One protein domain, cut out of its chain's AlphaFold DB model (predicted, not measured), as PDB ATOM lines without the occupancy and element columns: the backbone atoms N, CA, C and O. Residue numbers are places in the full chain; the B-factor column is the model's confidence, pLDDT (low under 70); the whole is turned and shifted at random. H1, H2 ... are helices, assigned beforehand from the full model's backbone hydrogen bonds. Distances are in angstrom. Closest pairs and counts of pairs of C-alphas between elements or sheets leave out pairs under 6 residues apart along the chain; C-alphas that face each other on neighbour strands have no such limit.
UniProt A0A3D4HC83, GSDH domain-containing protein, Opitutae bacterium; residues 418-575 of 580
ATOM      1  N   GLU A 418      40.807 -14.401 -24.347       94.50
ATOM      2  CA  GLU A 418      40.076 -14.787 -23.143       94.50
ATOM      3  C   GLU A 418      39.508 -13.559 -22.423       94.50
ATOM      4  O   GLU A 418      38.313 -13.507 -22.155       94.50
ATOM      5  N   LEU A 419      40.316 -12.521 -22.185       93.56
ATOM      6  CA  LEU A 419      39.854 -11.304 -21.516       93.56
ATOM      7  C   LEU A 419      38.709 -10.625 -22.286       93.56
ATOM      8  O   LEU A 419      37.750 -10.149 -21.672       93.56
ATOM      9  N   ARG A 420      38.771 -10.627 -23.621       96.31
ATOM     10  CA  ARG A 420      37.701 -10.128 -24.494       96.31
ATOM     11  C   ARG A 420      36.414 -10.934 -24.328       96.31
ATOM     12  O   ARG A 420      35.367 -10.347 -24.057       96.31
ATOM     13  N   ALA A 421      36.481 -12.264 -24.400       95.62
ATOM     14  CA  ALA A 421      35.317 -13.136 -24.228       95.62
ATOM     15  C   ALA A 421      34.708 -13.030 -22.822       95.62
ATOM     16  O   ALA A 421      33.492 -12.892 -22.672       95.62
ATOM     17  N   ARG A 422      35.546 -13.001 -21.781       93.25
ATOM     18  CA  ARG A 422      35.125 -12.816 -20.383       93.25
ATOM     19  C   ARG A 422      34.467 -11.443 -20.179       93.25
ATOM     20  O   ARG A 422      33.465 -11.356 -19.473       93.25
ATOM     21  N   SER A 423      34.968 -10.391 -20.832       93.44
ATOM     22  CA  SER A 423      34.369  -9.044 -20.797       93.44
ATOM     23  C   SER A 423      33.025  -8.981 -21.526       93.44
ATOM     24  O   SER A 423      32.095  -8.324 -21.048       93.44
ATOM     25  N   TRP A 424      32.888  -9.707 -22.640       94.38
ATOM     26  CA  TRP A 424      31.622  -9.833 -23.362       94.38
ATOM     27  C   TRP A 424      30.561 -10.551 -22.517       94.38
ATOM     28  O   TRP A 424      29.467 -10.018 -22.323       94.38
ATOM     29  N   LEU A 425      30.899 -11.704 -21.927       92.62
ATOM     30  CA  LEU A 425      30.008 -12.446 -21.024       92.62
ATOM     31  C   LEU A 425      29.655 -11.634 -19.774       92.62
ATOM     32  O   LEU A 425      28.515 -11.660 -19.306       92.62
ATOM     33  N   HIS A 426      30.607 -10.867 -19.240       89.38
ATOM     34  CA  HIS A 426      30.337  -9.994 -18.108       89.38
ATOM     35  C   HIS A 426      29.248  -8.972 -18.438       89.38
ATOM     36  O   HIS A 426      28.266  -8.853 -17.701       89.38
ATOM     37  N   SER A 427      29.402  -8.277 -19.559       88.69
ATOM     38  CA  SER A 427      28.538  -7.159 -19.938       88.69
ATOM     39  C   SER A 427      27.148  -7.622 -20.365       88.69
ATOM     40  O   SER A 427      26.159  -6.988 -20.009       88.69
ATOM     41  N   ASN A 428      27.064  -8.761 -21.055       88.56
ATOM     42  CA  ASN A 428      25.810  -9.271 -21.606       88.56
ATOM     43  C   ASN A 428      25.085 -10.270 -20.695       88.56
ATOM     44  O   ASN A 428      23.885 -10.465 -20.859       88.56
ATOM     45  N   CYS A 429      25.764 -10.900 -19.728       86.94
ATOM     46  CA  CYS A 429      25.177 -12.034 -19.003       86.94
ATOM     47  C   CYS A 429      25.341 -11.977 -17.474       86.94
ATOM     48  O   CYS A 429      24.485 -12.489 -16.750       86.94
ATOM     49  N   SER A 430      26.401 -11.362 -16.933       82.75
ATOM     50  CA  SER A 430      26.722 -11.500 -15.496       82.75
ATOM     51  C   SER A 430      25.736 -10.848 -14.529       82.75
ATOM     52  O   SER A 430      25.711 -11.193 -13.348       82.75
ATOM     53  N   HIS A 431      24.905  -9.916 -15.001       77.88
ATOM     54  CA  HIS A 431      23.868  -9.294 -14.181       77.88
ATOM     55  C   HIS A 431      22.844 -10.332 -13.691       77.88
ATOM     56  O   HIS A 431      22.464 -10.297 -12.518       77.88
ATOM     57  N   CYS A 432      22.509 -11.303 -14.545       75.81
ATOM     58  CA  CYS A 432      21.669 -12.453 -14.221       75.81
ATOM     59  C   CYS A 432      22.497 -13.666 -13.759       75.81
ATOM     60  O   CYS A 432      22.096 -14.351 -12.823       75.81
ATOM     61  N   HIS A 433      23.665 -13.905 -14.360       80.94
ATOM     62  CA  HIS A 433      24.537 -15.060 -14.107       80.94
ATOM     63  C   HIS A 433      25.651 -14.748 -13.098       80.94
ATOM     64  O   HIS A 433      26.831 -14.623 -13.448       80.94
ATOM     65  N   LYS A 434      25.260 -14.604 -11.828       72.38
ATOM     66  CA  LYS A 434      26.162 -14.447 -10.678       72.38
ATOM     67  C   LYS A 434      25.537 -14.998  -9.394       72.38
ATOM     68  O   LYS A 434      24.331 -15.208  -9.334       72.38
ATOM     69  N   VAL A 435      26.315 -15.165  -8.321       63.16
ATOM     70  CA  VAL A 435      25.772 -15.390  -6.967       63.16
ATOM     71  C   VAL A 435      24.804 -14.253  -6.646       63.16
ATOM     72  O   VAL A 435      25.169 -13.089  -6.806       63.16
ATOM     73  N   SER A 436      23.589 -14.581  -6.191       57.44
ATOM     74  CA  SER A 436      22.452 -13.650  -6.019       57.44
ATOM     75  C   SER A 436      21.922 -12.996  -7.308       57.44
ATOM     76  O   SER A 436      21.150 -12.050  -7.233       57.44
ATOM     77  N   GLY A 437      22.321 -13.504  -8.479       59.75
ATOM     78  CA  GLY A 437      21.749 -13.220  -9.796       59.75
ATOM     79  C   GLY A 437      20.400 -13.930 -10.002       59.75
ATOM     80  O   GLY A 437      20.147 -14.974  -9.403       59.75
ATOM     81  N   GLY A 438      19.519 -13.350 -10.818       55.31
ATOM     82  CA  GLY A 438      18.133 -13.801 -10.985       55.31
ATOM     83  C   GLY A 438      17.945 -14.971 -11.945       55.31
ATOM     84  O   GLY A 438      16.825 -15.440 -12.075       55.31
ATOM     85  N   SER A 439      19.004 -15.447 -12.617       55.25
ATOM     86  CA  SER A 439      18.876 -16.438 -13.700       55.25
ATOM     87  C   SER A 439      18.488 -17.840 -13.245       55.25
ATOM     88  O   SER A 439      18.198 -18.691 -14.084       55.25
ATOM     89  N   GLY A 440      18.559 -18.140 -11.943       52.97
ATOM     90  CA  GLY A 440      18.363 -19.508 -11.471       52.97
ATOM     91  C   GLY A 440      19.226 -20.507 -12.263       52.97
ATOM     92  O   GLY A 440      18.726 -21.556 -12.660       52.97
ATOM     93  N   LEU A 441      20.489 -20.159 -12.552       56.94
ATOM     94  CA  LEU A 441      21.481 -21.008 -13.216       56.94
ATOM     95  C   LEU A 441      22.820 -20.922 -12.461       56.94
ATOM     96  O   LEU A 441      23.268 -19.832 -12.103       56.94
ATOM     97  N   THR A 442      23.488 -22.059 -12.252       63.16
ATOM     98  CA  THR A 442      24.874 -22.144 -11.746       63.16
ATOM     99  C   THR A 442      25.843 -21.749 -12.859       63.16
ATOM    100  O   THR A 442      26.381 -22.605 -13.550       63.16
ATOM    101  N   ALA A 443      25.950 -20.449 -13.129       74.69
ATOM    102  CA  ALA A 443      26.942 -19.876 -14.031       74.69
ATOM    103  C   ALA A 443      27.373 -18.513 -13.488       74.69
ATOM    104  O   ALA A 443      26.535 -17.640 -13.257       74.69
ATOM    105  N   GLN A 444      28.673 -18.328 -13.273       79.88
ATOM    106  CA  GLN A 444      29.257 -17.144 -12.639       79.88
ATOM    107  C   GLN A 444      30.006 -16.294 -13.664       79.88
ATOM    108  O   GLN A 444      31.228 -16.193 -13.652       79.88
ATOM    109  N   MET A 445      29.278 -15.635 -14.558       86.31
ATOM    110  CA  MET A 445      29.841 -14.948 -15.729       86.31
ATOM    111  C   MET A 445      30.518 -13.602 -15.418       86.31
ATOM    112  O   MET A 445      30.790 -12.814 -16.319       86.31
ATOM    113  N   ASN A 446      30.808 -13.304 -14.150       80.75
ATOM    114  CA  ASN A 446      31.593 -12.122 -13.807       80.75
ATOM    115  C   ASN A 446      33.036 -12.287 -14.298       80.75
ATOM    116  O   ASN A 446      33.649 -13.318 -14.026       80.75
ATOM    117  N   ALA A 447      33.607 -11.257 -14.932       83.06
ATOM    118  CA  ALA A 447      34.972 -11.321 -15.467       83.06
ATOM    119  C   ALA A 447      36.044 -11.606 -14.397       83.06
ATOM    120  O   ALA A 447      37.053 -12.231 -14.693       83.06
ATOM    121  N   ALA A 448      35.808 -11.193 -13.146       78.50
ATOM    122  CA  ALA A 448      36.746 -11.392 -12.038       78.50
ATOM    123  C   ALA A 448      36.722 -12.806 -11.419       78.50
ATOM    124  O   ALA A 448      37.541 -13.105 -10.555       78.50
ATOM    125  N   VAL A 449      35.771 -13.662 -11.807       80.88
ATOM    126  CA  VAL A 449      35.697 -15.053 -11.325       80.88
ATOM    127  C   VAL A 449      36.765 -15.891 -12.041       80.88
ATOM    128  O   VAL A 449      37.060 -15.641 -13.206       80.88
ATOM    129  N   SER A 450      37.386 -16.852 -11.359       81.38
ATOM    130  CA  SER A 450      38.326 -17.782 -12.001       81.38
ATOM    131  C   SER A 450      37.593 -18.798 -12.881       81.38
ATOM    132  O   SER A 450      36.397 -19.017 -12.701       81.38
ATOM    133  N   ASP A 451      38.307 -19.476 -13.778       78.44
ATOM    134  CA  ASP A 451      37.708 -20.497 -14.650       78.44
ATOM    135  C   ASP A 451      37.013 -21.620 -13.869       78.44
ATOM    136  O   ASP A 451      35.862 -21.942 -14.153       78.44
ATOM    137  N   ASP A 452      37.647 -22.131 -12.809       76.06
ATOM    138  CA  ASP A 452      37.042 -23.142 -11.925       76.06
ATOM    139  C   ASP A 452      35.769 -22.635 -11.227       76.06
ATOM    140  O   ASP A 452      34.888 -23.410 -10.860       76.06
ATOM    141  N   GLY A 453      35.665 -21.319 -11.024       78.00
ATOM    142  CA  GLY A 453      34.517 -20.686 -10.389       78.00
ATOM    143  C   GLY A 453      33.375 -20.376 -11.353       78.00
ATOM    144  O   GLY A 453      32.306 -19.984 -10.890       78.00
ATOM    145  N   LEU A 454      33.577 -20.515 -12.671       81.00
ATOM    146  CA  LEU A 454      32.566 -20.173 -13.671       81.00
ATOM    147  C   LEU A 454      31.344 -21.080 -13.630       81.00
ATOM    148  O   LEU A 454      30.257 -20.617 -13.976       81.00
ATOM    149  N   GLU A 455      31.537 -22.351 -13.274       84.44
ATOM    150  CA  GLU A 455      30.523 -23.409 -13.376       84.44
ATOM    151  C   GLU A 455      29.957 -23.562 -14.811       84.44
ATOM    152  O   GLU A 455      28.817 -23.973 -15.011       84.44
ATOM    153  N   LEU A 456      30.761 -23.225 -15.832       88.12
ATOM    154  CA  LEU A 456      30.403 -23.316 -17.259       88.12
ATOM    155  C   LEU A 456      31.215 -24.369 -18.016       88.12
ATOM    156  O   LEU A 456      30.683 -25.108 -18.840       88.12
ATOM    157  N   ILE A 457      32.520 -24.423 -17.768       91.94
ATOM    158  CA  ILE A 457      33.444 -25.233 -18.562       91.94
ATOM    159  C   ILE A 457      33.329 -26.695 -18.122       91.94
ATOM    160  O   ILE A 457      33.669 -27.032 -16.994       91.94
ATOM    161  N   GLY A 458      32.812 -27.556 -19.002       91.00
ATOM    162  CA  GLY A 458      32.589 -28.977 -18.717       91.00
ATOM    163  C   GLY A 458      31.420 -29.280 -17.770       91.00
ATOM    164  O   GLY A 458      31.263 -30.425 -17.360       91.00
ATOM    165  N   HIS A 459      30.600 -28.284 -17.420       88.12
ATOM    166  CA  HIS A 459      29.430 -28.468 -16.558       88.12
ATOM    167  C   HIS A 459      28.155 -28.686 -17.373       88.12
ATOM    168  O   HIS A 459      27.926 -27.994 -18.364       88.12
ATOM    169  N   ASP A 460      27.291 -29.593 -16.916       84.38
ATOM    170  CA  ASP A 460      26.012 -29.865 -17.575       84.38
ATOM    171  C   ASP A 460      25.081 -28.641 -17.562       84.38
ATOM    172  O   ASP A 460      24.997 -27.920 -16.553       84.38
ATOM    173  N   PRO A 461      24.320 -28.408 -18.649       78.75
ATOM    174  CA  PRO A 461      23.282 -27.398 -18.649       78.75
ATOM    175  C   PRO A 461      22.205 -27.765 -17.629       78.75
ATOM    176  O   PRO A 461      21.735 -28.894 -17.548       78.75
ATOM    177  N   LYS A 462      21.745 -26.773 -16.867       70.81
ATOM    178  CA  LYS A 462      20.585 -26.954 -15.980       70.81
ATOM    179  C   LYS A 462      19.251 -26.912 -16.730       70.81
ATOM    180  O   LYS A 462      18.213 -27.121 -16.118       70.81
ATOM    181  N   ARG A 463      19.274 -26.571 -18.024       64.75
ATOM    182  CA  ARG A 463      18.093 -26.310 -18.850       64.75
ATOM    183  C   ARG A 463      18.343 -26.640 -20.303       64.75
ATOM    184  O   ARG A 463      19.082 -25.882 -20.934       64.75
ATOM    185  N   GLY A 464      17.641 -27.651 -20.806       72.00
ATOM    186  CA  GLY A 464      17.555 -27.986 -22.225       72.00
ATOM    187  C   GLY A 464      18.897 -28.345 -22.865       72.00
ATOM    188  O   GLY A 464      19.919 -27.702 -22.642       72.00
ATOM    189  N   TYR A 465      18.884 -29.363 -23.715       80.31
ATOM    190  CA  TYR A 465      20.032 -29.653 -24.573       80.31
ATOM    191  C   TYR A 465      19.913 -29.001 -25.953       80.31
ATOM    192  O   TYR A 465      20.911 -28.896 -26.648       80.31
ATOM    193  N   PHE A 466      18.729 -28.508 -26.338       85.06
ATOM    194  CA  PHE A 466      18.492 -27.813 -27.616       85.06
ATOM    195  C   PHE A 466      18.991 -28.595 -28.844       85.06
ATOM    196  O   PHE A 466      19.590 -28.013 -29.745       85.06
ATOM    197  N   GLY A 467      18.792 -29.918 -28.850       82.19
ATOM    198  CA  GLY A 467      19.275 -30.817 -29.906       82.19
ATOM    199  C   GLY A 467      20.778 -31.126 -29.843       82.19
ATOM    200  O   GLY A 467      21.357 -31.590 -30.825       82.19
ATOM    201  N   LEU A 468      21.428 -30.829 -28.712       88.06
ATOM    202  CA  LEU A 468      22.822 -31.159 -28.403       88.06
ATOM    203  C   LEU A 468      22.887 -32.083 -27.172       88.06
ATOM    204  O   LEU A 468      23.487 -31.743 -26.154       88.06
ATOM    205  N   GLU A 469      22.213 -33.231 -27.203       85.88
ATOM    206  CA  GLU A 469      22.091 -34.126 -26.045       85.88
ATOM    207  C   GLU A 469      23.459 -34.516 -25.456       85.88
ATOM    208  O   GLU A 469      24.367 -34.964 -26.157       85.88
ATOM    209  N   GLY A 470      23.610 -34.347 -24.137       85.94
ATOM    210  CA  GLY A 470      24.862 -34.622 -23.420       85.94
ATOM    211  C   GLY A 470      25.957 -33.560 -23.598       85.94
ATOM    212  O   GLY A 470      27.071 -33.742 -23.107       85.94
ATOM    213  N   ALA A 471      25.674 -32.451 -24.286       92.12
ATOM    214  CA  ALA A 471      26.585 -31.319 -24.386       92.12
ATOM    215  C   ALA A 471      26.667 -30.526 -23.067       92.12
ATOM    216  O   ALA A 471      25.628 -30.175 -22.507       92.12
ATOM    217  N   PRO A 472      27.873 -30.168 -22.591       93.19
ATOM    218  CA  PRO A 472      28.032 -29.241 -21.477       93.19
ATOM    219  C   PRO A 472      27.720 -27.793 -21.899       93.19
ATOM    220  O   PRO A 472      27.606 -27.464 -23.082       93.19
ATOM    221  N   GLN A 473      27.638 -26.893 -20.916       92.19
ATOM    222  CA  GLN A 473      27.493 -25.450 -21.135       92.19
ATOM    223  C   GLN A 473      28.598 -24.906 -22.050       92.19
ATOM    224  O   GLN A 473      28.305 -24.229 -23.036       92.19
ATOM    225  N   ILE A 474      29.852 -25.254 -21.760       95.25
ATOM    226  CA  ILE A 474      30.995 -25.084 -22.658       95.25
ATOM    227  C   ILE A 474      31.722 -26.425 -22.760       95.25
ATOM    228  O   ILE A 474      32.173 -26.960 -21.745       95.25
ATOM    229  N   ASP A 475      31.856 -26.946 -23.978       96.50
ATOM    230  CA  ASP A 475      32.709 -28.087 -24.302       96.50
ATOM    231  C   ASP A 475      34.091 -27.566 -24.724       96.50
ATOM    232  O   ASP A 475      34.196 -26.927 -25.777       96.50
ATOM    233  N   PRO A 476      35.154 -27.775 -23.923       96.25
ATOM    234  CA  PRO A 476      36.473 -27.220 -24.214       96.25
ATOM    235  C   PRO A 476      36.954 -27.570 -25.627       96.25
ATOM    236  O   PRO A 476      37.108 -28.739 -25.978       96.25
ATOM    237  N   GLY A 477      37.202 -26.551 -26.449       97.75
ATOM    238  CA  GLY A 477      37.627 -26.711 -27.839       97.75
ATOM    239  C   GLY A 477      36.507 -26.967 -28.848       97.75
ATOM    240  O   GLY A 477      36.766 -26.818 -30.042       97.75
ATOM    241  N   ASN A 478      35.281 -27.303 -28.435       98.00
ATOM    242  CA  ASN A 478      34.169 -27.575 -29.351       98.00
ATOM    243  C   ASN A 478      33.011 -26.574 -29.166       98.00
ATOM    244  O   ASN A 478      32.054 -26.839 -28.430       98.00
ATOM    245  N   PRO A 479      33.043 -25.427 -29.868       97.81
ATOM    246  CA  PRO A 479      31.951 -24.456 -29.806       97.81
ATOM    247  C   PRO A 479      30.623 -25.020 -30.328       97.81
ATOM    248  O   PRO A 479      29.567 -24.632 -29.841       97.81
ATOM    249  N   TYR A 480      30.639 -25.967 -31.268       97.88
ATOM    250  CA  TYR A 480      29.416 -26.502 -31.875       97.88
ATOM    251  C   TYR A 480      28.703 -27.527 -30.989       97.88
ATOM    252  O   TYR A 480      27.504 -27.736 -31.145       97.88
ATOM    253  N   ARG A 481      29.407 -28.093 -30.002       96.44
ATOM    254  CA  ARG A 481      28.841 -28.927 -28.932       96.44
ATOM    255  C   ARG A 481      28.755 -28.186 -27.589       96.44
ATOM    256  O   ARG A 481      28.783 -28.820 -26.539       96.44
ATOM    257  N   SER A 482      28.686 -26.852 -27.613       96.81
ATOM    258  CA  SER A 482      28.576 -26.003 -26.419       96.81
ATOM    259  C   SER A 482      27.202 -25.338 -26.341       96.81
ATOM    260  O   SER A 482      26.846 -24.533 -27.205       96.81
ATOM    261  N   ILE A 483      26.448 -25.605 -25.269       94.00
ATOM    262  CA  ILE A 483      25.097 -25.046 -25.079       94.00
ATOM    263  C   ILE A 483      25.124 -23.514 -25.026       94.00
ATOM    264  O   ILE A 483      24.251 -22.867 -25.599       94.00
ATOM    265  N   LEU A 484      26.140 -22.911 -24.399       94.31
ATOM    266  CA  LEU A 484      26.298 -21.455 -24.356       94.31
ATOM    267  C   LEU A 484      26.355 -20.854 -25.765       94.31
ATOM    268  O   LEU A 484      25.713 -19.836 -26.010       94.31
ATOM    269  N   TYR A 485      27.084 -21.492 -26.687       96.50
ATOM    270  CA  TYR A 485      27.236 -20.997 -28.052       96.50
ATOM    271  C   TYR A 485      25.914 -21.056 -28.826       96.50
ATOM    272  O   TYR A 485      25.545 -20.074 -29.465       96.50
ATOM    273  N   TYR A 486      25.149 -22.148 -28.693       95.06
ATOM    274  CA  TYR A 486      23.796 -22.232 -29.258       95.06
ATOM    275  C   TYR A 486      22.904 -21.090 -28.760       95.06
ATOM    276  O   TYR A 486      22.274 -20.388 -29.551       95.06
ATOM    277  N   ARG A 487      22.877 -20.876 -27.439       92.50
ATOM    278  CA  ARG A 487      21.981 -19.909 -26.794       92.50
ATOM    279  C   ARG A 487      22.242 -18.469 -27.230       92.50
ATOM    280  O   ARG A 487      21.286 -17.714 -27.366       92.50
ATOM    281  N   ILE A 488      23.497 -18.098 -27.478       93.81
ATOM    282  CA  ILE A 488      23.838 -16.753 -27.971       93.81
ATOM    283  C   ILE A 488      23.714 -16.619 -29.496       93.81
ATOM    284  O   ILE A 488      23.721 -15.500 -29.997       93.81
ATOM    285  N   ALA A 489      23.608 -17.729 -30.238       94.19
ATOM    286  CA  ALA A 489      23.522 -17.745 -31.703       94.19
ATOM    287  C   ALA A 489      22.093 -17.924 -32.252       94.19
ATOM    288  O   ALA A 489      21.835 -17.624 -33.414       94.19
ATOM    289  N   THR A 490      21.158 -18.424 -31.443       90.94
ATOM    290  CA  THR A 490      19.760 -18.661 -31.839       90.94
ATOM    291  C   THR A 490      18.885 -17.431 -31.607       90.94
ATOM    292  O   THR A 490      19.113 -16.711 -30.644       90.94
ATOM    293  N   LYS A 491      17.850 -17.203 -32.428       86.88
ATOM    294  CA  LYS A 491      16.766 -16.231 -32.135       86.88
ATOM    295  C   LYS A 491      15.485 -16.896 -31.617       86.88
ATOM    296  O   LYS A 491      14.510 -16.208 -31.327       86.88
ATOM    297  N   GLY A 492      15.461 -18.228 -31.579       81.94
ATOM    298  CA  GLY A 492      14.296 -19.011 -31.181       81.94
ATOM    299  C   GLY A 492      14.400 -19.546 -29.757       81.94
ATOM    300  O   GLY A 492      14.970 -18.913 -28.867       81.94
ATOM    301  N   ALA A 493      13.838 -20.734 -29.538       77.31
ATOM    302  CA  ALA A 493      13.840 -21.371 -28.227       77.31
ATOM    303  C   ALA A 493      15.269 -21.510 -27.676       77.31
ATOM    304  O   ALA A 493      16.169 -21.981 -28.370       77.31
ATOM    305  N   GLY A 494      15.465 -21.101 -26.421       78.81
ATOM    306  CA  GLY A 494      16.766 -21.134 -25.753       78.81
ATOM    307  C   GLY A 494      17.628 -19.880 -25.921       78.81
ATOM    308  O   GLY A 494      18.680 -19.835 -25.279       78.81
ATOM    309  N   HIS A 495      17.200 -18.884 -26.714       85.31
ATOM    310  CA  HIS A 495      17.916 -17.614 -26.894       85.31
ATOM    311  C   HIS A 495      18.303 -16.981 -25.555       85.31
ATOM    312  O   HIS A 495      17.501 -16.922 -24.629       85.31
ATOM    313  N   MET A 496      19.538 -16.506 -25.446       86.19
ATOM    314  CA  MET A 496      20.007 -15.727 -24.307       86.19
ATOM    315  C   MET A 496      20.699 -14.451 -24.797       86.19
ATOM    316  O   MET A 496      21.536 -14.543 -25.698       86.19
ATOM    317  N   PRO A 497      20.444 -13.296 -24.150       79.38
ATOM    318  CA  PRO A 497      19.555 -13.097 -22.991       79.38
ATOM    319  C   PRO A 497      18.053 -13.263 -23.302       79.38
ATOM    320  O   PRO A 497      17.603 -12.943 -24.390       79.38
ATOM    321  N   MET A 498      17.257 -13.719 -22.327       72.19
ATOM    322  CA  MET A 498      15.792 -13.871 -22.488       72.19
ATOM    323  C   MET A 498      15.023 -12.537 -22.454       72.19
ATOM    324  O   MET A 498      13.820 -12.514 -22.704       72.19
ATOM    325  N   ILE A 499      15.687 -11.443 -22.074       67.00
ATOM    326  CA  ILE A 499      15.080 -10.119 -21.900       67.00
ATOM    327  C   ILE A 499      15.520  -9.229 -23.060       67.00
ATOM    328  O   ILE A 499      16.704  -9.180 -23.391       67.00
ATOM    329  N   GLY A 500      14.575  -8.471 -23.615       69.31
ATOM    330  CA  GLY A 500      14.799  -7.607 -24.770       69.31
ATOM    331  C   GLY A 500      14.469  -8.303 -26.089       69.31
ATOM    332  O   GLY A 500      13.886  -9.385 -26.121       69.31
ATOM    333  N   LEU A 501      14.797  -7.648 -27.202       70.94
ATOM    334  CA  LEU A 501      14.601  -8.237 -28.525       70.94
ATOM    335  C   LEU A 501      15.666  -9.312 -28.790       70.94
ATOM    336  O   LEU A 501      16.833  -9.064 -28.475       70.94
ATOM    337  N   PRO A 502      15.310 -10.442 -29.436       75.62
ATOM    338  CA  PRO A 502      16.249 -11.505 -29.791       75.62
ATOM    339  C   PRO A 502      17.141 -11.085 -30.968       75.62
ATOM    340  O   PRO A 502      17.015 -11.549 -32.107       75.62
ATOM    341  N   THR A 503      18.020 -10.127 -30.700       84.00
ATOM    342  CA  THR A 503      19.020  -9.601 -31.628       84.00
ATOM    343  C   THR A 503      20.345 -10.288 -31.346       84.00
ATOM    344  O   THR A 503      20.650 -10.642 -30.209       84.00
ATOM    345  N   LEU A 504      21.114 -10.531 -32.401       88.31
ATOM    346  CA  LEU A 504      22.377 -11.251 -32.303       88.31
ATOM    347  C   LEU A 504      23.521 -10.257 -32.435       88.31
ATOM    348  O   LEU A 504      23.399  -9.295 -33.187       88.31
ATOM    349  N   ASP A 505      24.617 -10.532 -31.736       91.44
ATOM    350  CA  ASP A 505      25.886  -9.814 -31.838       91.44
ATOM    351  C   ASP A 505      26.900 -10.694 -32.588       91.44
ATOM    352  O   ASP A 505      27.578 -11.503 -31.950       91.44
ATOM    353  N   PRO A 506      27.006 -10.612 -33.929       90.75
ATOM    354  CA  PRO A 506      27.893 -11.480 -34.704       90.75
ATOM    355  C   PRO A 506      29.347 -11.452 -34.230       90.75
ATOM    356  O   PRO A 506      29.998 -12.497 -34.152       90.75
ATOM    357  N   ASP A 507      29.853 -10.269 -33.880       92.69
ATOM    358  CA  ASP A 507      31.232 -10.098 -33.434       92.69
ATOM    359  C   ASP A 507      31.435 -10.657 -32.026       92.69
ATOM    360  O   ASP A 507      32.421 -11.350 -31.773       92.69
ATOM    361  N   GLY A 508      30.484 -10.434 -31.121       94.81
ATOM    362  CA  GLY A 508      30.498 -11.009 -29.777       94.81
ATOM    363  C   GLY A 508      30.421 -12.532 -29.786       94.81
ATOM    364  O   GLY A 508      31.211 -13.211 -29.125       94.81
ATOM    365  N   ILE A 509      29.520 -13.080 -30.604       95.44
ATOM    366  CA  ILE A 509      29.364 -14.521 -30.828       95.44
ATOM    367  C   ILE A 509      30.671 -15.115 -31.369       95.44
ATOM    368  O   ILE A 509      31.107 -16.162 -30.888       95.44
ATOM    369  N   ARG A 510      31.339 -14.436 -32.312       95.81
ATOM    370  CA  ARG A 510      32.653 -14.845 -32.836       95.81
ATOM    371  C   ARG A 510      33.736 -14.845 -31.755       95.81
ATOM    372  O   ARG A 510      34.484 -15.811 -31.654       95.81
ATOM    373  N   VAL A 511      33.791 -13.825 -30.901       97.19
ATOM    374  CA  VAL A 511      34.753 -13.775 -29.786       97.19
ATOM    375  C   VAL A 511      34.555 -14.956 -28.828       97.19
ATOM    376  O   VAL A 511      35.531 -15.590 -28.421       97.19
ATOM    377  N   VAL A 512      33.306 -15.296 -28.492       97.38
ATOM    378  CA  VAL A 512      32.999 -16.459 -27.641       97.38
ATOM    379  C   VAL A 512      33.349 -17.772 -28.347       97.38
ATOM    380  O   VAL A 512      33.943 -18.650 -27.722       97.38
ATOM    381  N   HIS A 513      33.041 -17.903 -29.641       97.69
ATOM    382  CA  HIS A 513      33.432 -19.056 -30.456       97.69
ATOM    383  C   HIS A 513      34.943 -19.297 -30.405       97.69
ATOM    384  O   HIS A 513      35.395 -20.395 -30.068       97.69
ATOM    385  N   ASP A 514      35.724 -18.262 -30.717       97.44
ATOM    386  CA  ASP A 514      37.176 -18.353 -30.816       97.44
ATOM    387  C   ASP A 514      37.792 -18.662 -29.451       97.44
ATOM    388  O   ASP A 514      38.722 -19.466 -29.355       97.44
ATOM    389  N   TRP A 515      37.235 -18.094 -28.376       97.62
ATOM    390  CA  TRP A 515      37.644 -18.418 -27.015       97.62
ATOM    391  C   TRP A 515      37.409 -19.893 -26.686       97.62
ATOM    392  O   TRP A 515      38.359 -20.568 -26.285       97.62
ATOM    393  N   ILE A 516      36.207 -20.429 -26.929       97.94
ATOM    394  CA  ILE A 516      35.924 -21.859 -26.723       97.94
ATOM    395  C   ILE A 516      36.888 -22.710 -27.551       97.94
ATOM    396  O   ILE A 516      37.464 -23.668 -27.031       97.94
ATOM    397  N   ARG A 517      37.123 -22.347 -28.819       97.75
ATOM    398  CA  ARG A 517      38.041 -23.084 -29.693       97.75
ATOM    399  C   ARG A 517      39.478 -23.069 -29.172       97.75
ATOM    400  O   ARG A 517      40.173 -24.079 -29.284       97.75
ATOM    401  N   SER A 518      39.912 -21.958 -28.580       97.44
ATOM    402  CA  SER A 518      41.270 -21.789 -28.050       97.44
ATOM    403  C   SER A 518      41.588 -22.681 -26.846       97.44
ATOM    404  O   SER A 518      42.756 -22.997 -26.636       97.44
ATOM    405  N   MET A 519      40.575 -23.138 -26.096       96.12
ATOM    406  CA  MET A 519      40.763 -23.976 -24.899       96.12
ATOM    407  C   MET A 519      41.387 -25.338 -25.228       96.12
ATOM    408  O   MET A 519      42.228 -25.842 -24.487       96.12
ATOM    409  N   MET A 520      40.972 -25.941 -26.346       96.75
ATOM    410  CA  MET A 520      41.515 -27.209 -26.834       96.75
ATOM    411  C   MET A 520      41.534 -27.212 -28.373       96.75
ATOM    412  O   MET A 520      40.650 -27.793 -29.005       96.75
ATOM    413  N   PRO A 521      42.551 -26.589 -29.002       95.19
ATOM    414  CA  PRO A 521      42.588 -26.369 -30.453       95.19
ATOM    415  C   PRO A 521      42.619 -27.639 -31.306       95.19
ATOM    416  O   PRO A 521      42.373 -27.566 -32.506       95.19
ATOM    417  N   GLU A 522      42.910 -28.794 -30.705       95.00
ATOM    418  CA  GLU A 522      42.939 -30.104 -31.368       95.00
ATOM    419  C   GLU A 522      41.640 -30.905 -31.177       95.00
ATOM    420  O   GLU A 522      41.499 -31.996 -31.730       95.00
ATOM    421  N   ALA A 523      40.674 -30.395 -30.399       93.81
ATOM    422  CA  ALA A 523      39.400 -31.074 -30.195       93.81
ATOM    423  C   ALA A 523      38.672 -31.263 -31.541       93.81
ATOM    424  O   ALA A 523      38.668 -30.340 -32.371       93.81
ATOM    425  N   PRO A 524      38.056 -32.431 -31.793       93.69
ATOM    426  CA  PRO A 524      37.249 -32.631 -32.987       93.69
ATOM    427  C   PRO A 524      35.997 -31.750 -32.923       93.69
ATOM    428  O   PRO A 524      35.396 -31.604 -31.863       93.69
ATOM    429  N   ILE A 525      35.612 -31.182 -34.066       95.75
ATOM    430  CA  ILE A 525      34.393 -30.376 -34.222       95.75
ATOM    431  C   ILE A 525      33.645 -30.824 -35.471       95.75
ATOM    432  O   ILE A 525      34.273 -31.272 -36.443       95.75
ATOM    433  N   ALA A 526      32.318 -30.687 -35.467       94.50
ATOM    434  CA  ALA A 526      31.525 -30.870 -36.674       94.50
ATOM    435  C   ALA A 526      32.031 -29.986 -37.824       94.50
ATOM    436  O   ALA A 526      32.517 -28.866 -37.641       94.50
ATOM    437  N   LYS A 527      31.912 -30.508 -39.046       93.25
ATOM    438  CA  LYS A 527      32.234 -29.765 -40.264       93.25
ATOM    439  C   LYS A 527      30.970 -29.113 -40.799       93.25
ATOM    440  O   LYS A 527      29.938 -29.766 -40.879       93.25
ATOM    441  N   ALA A 528      31.086 -27.866 -41.247       93.81
ATOM    442  CA  ALA A 528      30.003 -27.189 -41.942       93.81
ATOM    443  C   ALA A 528      29.633 -27.936 -43.237       93.81
ATOM    444  O   ALA A 528      30.485 -28.148 -44.109       93.81
ATOM    445  N   THR A 529      28.358 -28.292 -43.379       94.12
ATOM    446  CA  THR A 529      27.759 -28.850 -44.598       94.12
ATOM    447  C   THR A 529      26.617 -27.930 -45.042       94.12
ATOM    448  O   THR A 529      26.038 -27.238 -44.219       94.12
ATOM    449  N   LEU A 530      26.284 -27.882 -46.339       94.94
ATOM    450  CA  LEU A 530      25.138 -27.082 -46.822       94.94
ATOM    451  C   LEU A 530      23.771 -27.740 -46.541       94.94
ATOM    452  O   LEU A 530      22.739 -27.199 -46.934       94.94
ATOM    453  N   ASP A 531      23.787 -28.927 -45.938       94.88
ATOM    454  CA  ASP A 531      22.628 -29.762 -45.626       94.88
ATOM    455  C   ASP A 531      22.880 -30.435 -44.267       94.88
ATOM    456  O   ASP A 531      23.235 -31.620 -44.217       94.88
ATOM    457  N   PRO A 532      22.874 -29.641 -43.178       96.50
ATOM    458  CA  PRO A 532      23.215 -30.131 -41.852       96.50
ATOM    459  C   PRO A 532      22.152 -31.111 -41.367       96.50
ATOM    460  O   PRO A 532      20.962 -30.878 -41.550       96.50
ATOM    461  N   LYS A 533      22.585 -32.202 -40.732       95.31
ATOM    462  CA  LYS A 533      21.684 -33.264 -40.243       95.31
ATOM    463  C   LYS A 533      21.266 -33.115 -38.785       95.31
ATOM    464  O   LYS A 533      20.442 -33.881 -38.301       95.31
ATOM    465  N   ASN A 534      21.931 -32.227 -38.059       94.69
ATOM    466  CA  ASN A 534      21.748 -32.004 -36.633       94.69
ATOM    467  C   ASN A 534      22.214 -30.588 -36.267       94.69
ATOM    468  O   ASN A 534      22.794 -29.871 -37.090       94.69
ATOM    469  N   VAL A 535      21.979 -30.202 -35.014       95.56
ATOM    470  CA  VAL A 535      22.306 -28.868 -34.498       95.56
ATOM    471  C   VAL A 535      23.815 -28.584 -34.510       95.56
ATOM    472  O   VAL A 535      24.206 -27.453 -34.792       95.56
ATOM    473  N   GLU A 536      24.677 -29.584 -34.294       97.00
ATOM    474  CA  GLU A 536      26.140 -29.394 -34.302       97.00
ATOM    475  C   GLU A 536      26.651 -28.996 -35.704       97.00
ATOM    476  O   GLU A 536      27.383 -28.016 -35.861       97.00
ATOM    477  N   GLU A 537      26.218 -29.708 -36.752       97.62
ATOM    478  CA  GLU A 537      26.536 -29.365 -38.146       97.62
ATOM    479  C   GLU A 537      25.928 -28.012 -38.552       97.62
ATOM    480  O   GLU A 537      26.561 -27.236 -39.277       97.62
ATOM    481  N   ALA A 538      24.725 -27.706 -38.060       97.38
ATOM    482  CA  ALA A 538      24.046 -26.441 -38.314       97.38
ATOM    483  C   ALA A 538      24.768 -25.252 -37.660       97.38
ATOM    484  O   ALA A 538      24.906 -24.210 -38.296       97.38
ATOM    485  N   LEU A 539      25.299 -25.403 -36.441       97.62
ATOM    486  CA  LEU A 539      26.125 -24.388 -35.775       97.62
ATOM    487  C   LEU A 539      27.444 -24.147 -36.515       97.62
ATOM    488  O   LEU A 539      27.863 -22.996 -36.664       97.62
ATOM    489  N   ALA A 540      28.069 -25.207 -37.033       97.50
ATOM    490  CA  ALA A 540      29.256 -25.081 -37.874       97.50
ATOM    491  C   ALA A 540      28.958 -24.296 -39.161       97.50
ATOM    492  O   ALA A 540      29.727 -23.419 -39.563       97.50
ATOM    493  N   LEU A 541      27.822 -24.584 -39.804       97.38
ATOM    494  CA  LEU A 541      27.359 -23.856 -40.983       97.38
ATOM    495  C   LEU A 541      27.011 -22.397 -40.665       97.38
ATOM    496  O   LEU A 541      27.421 -21.503 -41.404       97.38
ATOM    497  N   TYR A 542      26.304 -22.158 -39.560       96.06
ATOM    498  CA  TYR A 542      25.967 -20.829 -39.060       96.06
ATOM    499  C   TYR A 542      27.234 -19.992 -38.873       96.06
ATOM    500  O   TYR A 542      27.332 -18.898 -39.427       96.06
ATOM    501  N   HIS A 543      28.242 -20.524 -38.172       95.81
ATOM    502  CA  HIS A 543      29.512 -19.828 -37.961       95.81
ATOM    503  C   HIS A 543      30.177 -19.469 -39.295       95.81
ATOM    504  O   HIS A 543      30.567 -18.322 -39.502       95.81
ATOM    505  N   LYS A 544      30.212 -20.413 -40.244       95.00
ATOM    506  CA  LYS A 544      30.778 -20.199 -41.581       95.00
ATOM    507  C   LYS A 544      30.080 -19.078 -42.364       95.00
ATOM    508  O   LYS A 544      30.736 -18.338 -43.099       95.00
ATOM    509  N   ILE A 545      28.761 -18.946 -42.211       93.19
ATOM    510  CA  ILE A 545      27.995 -17.823 -42.769       93.19
ATOM    511  C   ILE A 545      28.420 -16.510 -42.108       93.19
ATOM    512  O   ILE A 545      28.666 -15.543 -42.825       93.19
ATOM    513  N   GLN A 546      28.531 -16.481 -40.776       90.19
ATOM    514  CA  GLN A 546      28.895 -15.273 -40.024       90.19
ATOM    515  C   GLN A 546      30.288 -14.750 -40.391       90.19
ATOM    516  O   GLN A 546      30.461 -13.548 -40.563       90.19
ATOM    517  N   VAL A 547      31.269 -15.637 -40.585       92.19
ATOM    518  CA  VAL A 547      32.636 -15.239 -40.974       92.19
ATOM    519  C   VAL A 547      32.805 -14.990 -42.481       92.19
ATOM    520  O   VAL A 547      33.907 -14.703 -42.942       92.19
ATOM    521  N   GLY A 548      31.727 -15.081 -43.270       91.75
ATOM    522  CA  GLY A 548      31.750 -14.764 -44.702       91.75
ATOM    523  C   GLY A 548      32.493 -15.783 -45.572       91.75
ATOM    524  O   GLY A 548      32.967 -15.447 -46.656       91.75
ATOM    525  N   GLU A 549      32.591 -17.039 -45.134       93.62
ATOM    526  CA  GLU A 549      33.334 -18.101 -45.831       93.62
ATOM    527  C   GLU A 549      32.496 -18.883 -46.867       93.62
ATOM    528  O   GLU A 549      32.961 -19.876 -47.440       93.62
ATOM    529  N   LEU A 550      31.249 -18.474 -47.113       92.81
ATOM    530  CA  LEU A 550      30.388 -19.041 -48.155       92.81
ATOM    531  C   LEU A 550      30.179 -18.066 -49.312       92.81
ATOM    532  O   LEU A 550      30.073 -16.856 -49.127       92.81
ATOM    533  N   SER A 551      30.048 -18.619 -50.520       94.06
ATOM    534  CA  SER A 551      29.565 -17.849 -51.665       94.06
ATOM    535  C   SER A 551      28.127 -17.373 -51.416       94.06
ATOM    536  O   SER A 551      27.376 -18.017 -50.685       94.06
ATOM    537  N   ALA A 552      27.698 -16.282 -52.056       93.00
ATOM    538  CA  ALA A 552      26.323 -15.788 -51.908       93.00
ATOM    539  C   ALA A 552      25.265 -16.845 -52.295       93.00
ATOM    540  O   ALA A 552      24.221 -16.947 -51.653       93.00
ATOM    541  N   ALA A 553      25.555 -17.665 -53.312       94.06
ATOM    542  CA  ALA A 553      24.677 -18.751 -53.741       94.06
ATOM    543  C   ALA A 553      24.593 -19.871 -52.690       94.06
ATOM    544  O   ALA A 553      23.499 -20.343 -52.384       94.06
ATOM    545  N   ASP A 554      25.732 -20.257 -52.109       95.19
ATOM    546  CA  ASP A 554      25.775 -21.281 -51.066       95.19
ATOM    547  C   ASP A 554      25.164 -20.787 -49.753       95.19
ATOM    548  O   ASP A 554      24.439 -21.548 -49.122       95.19
ATOM    549  N   LYS A 555      25.379 -19.516 -49.369       94.38
ATOM    550  CA  LYS A 555      24.720 -18.881 -48.211       94.38
ATOM    551  C   LYS A 555      23.203 -18.945 -48.369       94.38
ATOM    552  O   LYS A 555      22.520 -19.428 -47.472       94.38
ATOM    553  N   LYS A 556      22.679 -18.510 -49.521       93.81
ATOM    554  CA  LYS A 556      21.236 -18.540 -49.795       93.81
ATOM    555  C   LYS A 556      20.676 -19.960 -49.709       93.81
ATOM    556  O   LYS A 556      19.701 -20.187 -49.001       93.81
ATOM    557  N   ARG A 557      21.328 -20.918 -50.376       94.38
ATOM    558  CA  ARG A 557      20.929 -22.328 -50.335       94.38
ATOM    559  C   ARG A 557      20.957 -22.885 -48.910       94.38
ATOM    560  O   ARG A 557      20.015 -23.557 -48.520       94.38
ATOM    561  N   ALA A 558      22.012 -22.611 -48.147       95.00
ATOM    562  CA  ALA A 558      22.150 -23.052 -46.762       95.00
ATOM    563  C   ALA A 558      21.008 -22.534 -45.877       95.00
ATOM    564  O   ALA A 558      20.399 -23.319 -45.153       95.00
ATOM    565  N   ILE A 559      20.688 -21.238 -45.972       95.00
ATOM    566  CA  ILE A 559      19.589 -20.621 -45.218       95.00
ATOM    567  C   ILE A 559      18.251 -21.265 -45.598       95.00
ATOM    568  O   ILE A 559      17.494 -21.655 -44.715       95.00
ATOM    569  N   GLU A 560      17.973 -21.428 -46.895       94.94
ATOM    570  CA  GLU A 560      16.746 -22.080 -47.372       94.94
ATOM    571  C   GLU A 560      16.632 -23.527 -46.869       94.94
ATOM    572  O   GLU A 560      15.565 -23.918 -46.399       94.94
ATOM    573  N   THR A 561      17.712 -24.311 -46.917       95.69
ATOM    574  CA  THR A 561      17.728 -25.681 -46.384       95.69
ATOM    575  C   THR A 561      17.421 -25.695 -44.887       95.69
ATOM    576  O   THR A 561      16.536 -26.426 -44.451       95.69
ATOM    577  N   CYS A 562      18.105 -24.864 -44.095       96.31
ATOM    578  CA  CYS A 562      17.977 -24.889 -42.637       96.31
ATOM    579  C   CYS A 562      16.624 -24.362 -42.147       96.31
ATOM    580  O   CYS A 562      16.090 -24.877 -41.170       96.31
ATOM    581  N   LEU A 563      16.029 -23.384 -42.839       95.56
ATOM    582  CA  LEU A 563      14.686 -22.888 -42.520       95.56
ATOM    583  C   LEU A 563      13.577 -23.920 -42.783       95.56
ATOM    584  O   LEU A 563      12.490 -23.783 -42.228       95.56
ATOM    585  N   ASN A 564      13.838 -24.936 -43.612       95.06
ATOM    586  CA  ASN A 564      12.911 -26.035 -43.903       95.06
ATOM    587  C   ASN A 564      13.291 -27.347 -43.190       95.06
ATOM    588  O   ASN A 564      12.749 -28.402 -43.523       95.06
ATOM    589  N   HIS A 565      14.236 -27.303 -42.249       95.88
ATOM    590  CA  HIS A 565      14.694 -28.481 -41.522       95.88
ATOM    591  C   HIS A 565      13.615 -29.002 -40.553       95.88
ATOM    592  O   HIS A 565      12.810 -28.231 -40.034       95.88
ATOM    593  N   GLU A 566      13.586 -30.316 -40.305       92.50
ATOM    594  CA  GLU A 566      12.589 -30.945 -39.419       92.50
ATOM    595  C   GLU A 566      12.841 -30.669 -37.928       92.50
ATOM    596  O   GLU A 566      11.898 -30.532 -37.152       92.50
ATOM    597  N   ASP A 567      14.112 -30.557 -37.540       87.75
ATOM    598  CA  ASP A 567      14.525 -30.154 -36.193       87.75
ATOM    599  C   ASP A 567      14.292 -28.642 -35.978       87.75
ATOM    600  O   ASP A 567      14.951 -27.822 -36.634       87.75
ATOM    601  N   PRO A 568      13.409 -28.244 -35.041       85.88
ATOM    602  CA  PRO A 568      13.121 -26.839 -34.770       85.88
ATOM    603  C   PRO A 568      14.333 -26.061 -34.238       85.88
ATOM    604  O   PRO A 568      14.406 -24.847 -34.433       85.88
ATOM    605  N   PHE A 569      15.306 -26.711 -33.591       89.19
ATOM    606  CA  PHE A 569      16.502 -26.037 -33.087       89.19
ATOM    607  C   PHE A 569      17.449 -25.632 -34.213       89.19
ATOM    608  O   PHE A 569      18.065 -24.567 -34.111       89.19
ATOM    609  N   VAL A 570      17.503 -26.415 -35.297       94.12
ATOM    610  CA  VAL A 570      18.176 -26.020 -36.542       94.12
ATOM    611  C   VAL A 570      17.466 -24.814 -37.139       94.12
ATOM    612  O   VAL A 570      18.118 -23.809 -37.395       94.12
ATOM    613  N   VAL A 571      16.138 -24.859 -37.287       91.00
ATOM    614  CA  VAL A 571      15.361 -23.741 -37.852       91.00
ATOM    615  C   VAL A 571      15.633 -22.442 -37.085       91.00
ATOM    616  O   VAL A 571      15.962 -21.423 -37.694       91.00
ATOM    617  N   ASN A 572      15.581 -22.490 -35.751       89.69
ATOM    618  CA  ASN A 572      15.755 -21.337 -34.861       89.69
ATOM    619  C   ASN A 572      17.084 -20.575 -35.042       89.69
ATOM    620  O   ASN A 572      17.113 -19.362 -34.821       89.69
ATOM    621  N   LEU A 573      18.161 -21.250 -35.466       92.25
ATOM    622  CA  LEU A 573      19.464 -20.620 -35.733       92.25
ATOM    623  C   LEU A 573      19.447 -19.711 -36.971       92.25
ATOM    624  O   LEU A 573      20.234 -18.773 -37.060       92.25
ATOM    625  N   PHE A 574      18.557 -19.975 -37.930       93.19
ATOM    626  CA  PHE A 574      18.520 -19.272 -39.219       93.19
ATOM    627  C   PHE A 574      17.303 -18.351 -39.355       93.19
ATOM    628  O   PHE A 574      17.197 -17.594 -40.329       93.19
ATOM    629  N   VAL A 575      16.391 -18.359 -38.375       85.56
ATOM    630  CA  VAL A 575      15.273 -17.408 -38.315       85.56
ATOM    631  C   VAL A 575      15.817 -15.977 -38.348       85.56
ATOM    632  O   VAL A 575      16.715 -15.597 -37.602       85.56
TER     633      VAL A 575
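This is residues 418 to 575 of the 580 residues of the protein "GSDH domain-containing protein" of Opitutae bacterium (UniProt A0A3D4HC83). H3, with H1 and H2 packed on it, sits beside H4, H5 and H6; residues 434 to 442 loop past H1. The printed part has 158 residues, under half in six named helices, H1 to H6 in order, no named strand: all helix. It is compact, radius of gyration of the C-alphas 15.1 A, spanning 46 by 33 by 27 A.

H1, residues 418 to 429, touches H3, 506 to 519, the closest C-alphas, Ala 421 and Val 512, 5.3 A apart. H2, 483 to 489, forms a hairpin with H3. H5, 552 to 563, forms hairpins with H4, 535 to 546, and H6, 568 to 574. In H1 to H5 every O i to N i+4 pair is within hydrogen-bond range; H6 has 1 of 3, and 3 of 4 O i to N i+3 pairs.

H1 begins at C-alpha 418 (40.076, -14.787, -23.143) and H6 ends at C-alpha 574 (18.520, -19.272, -39.219).

Links before H4 are long; pLDDT is under 70 at 435 to 442, 463, 499 and 500.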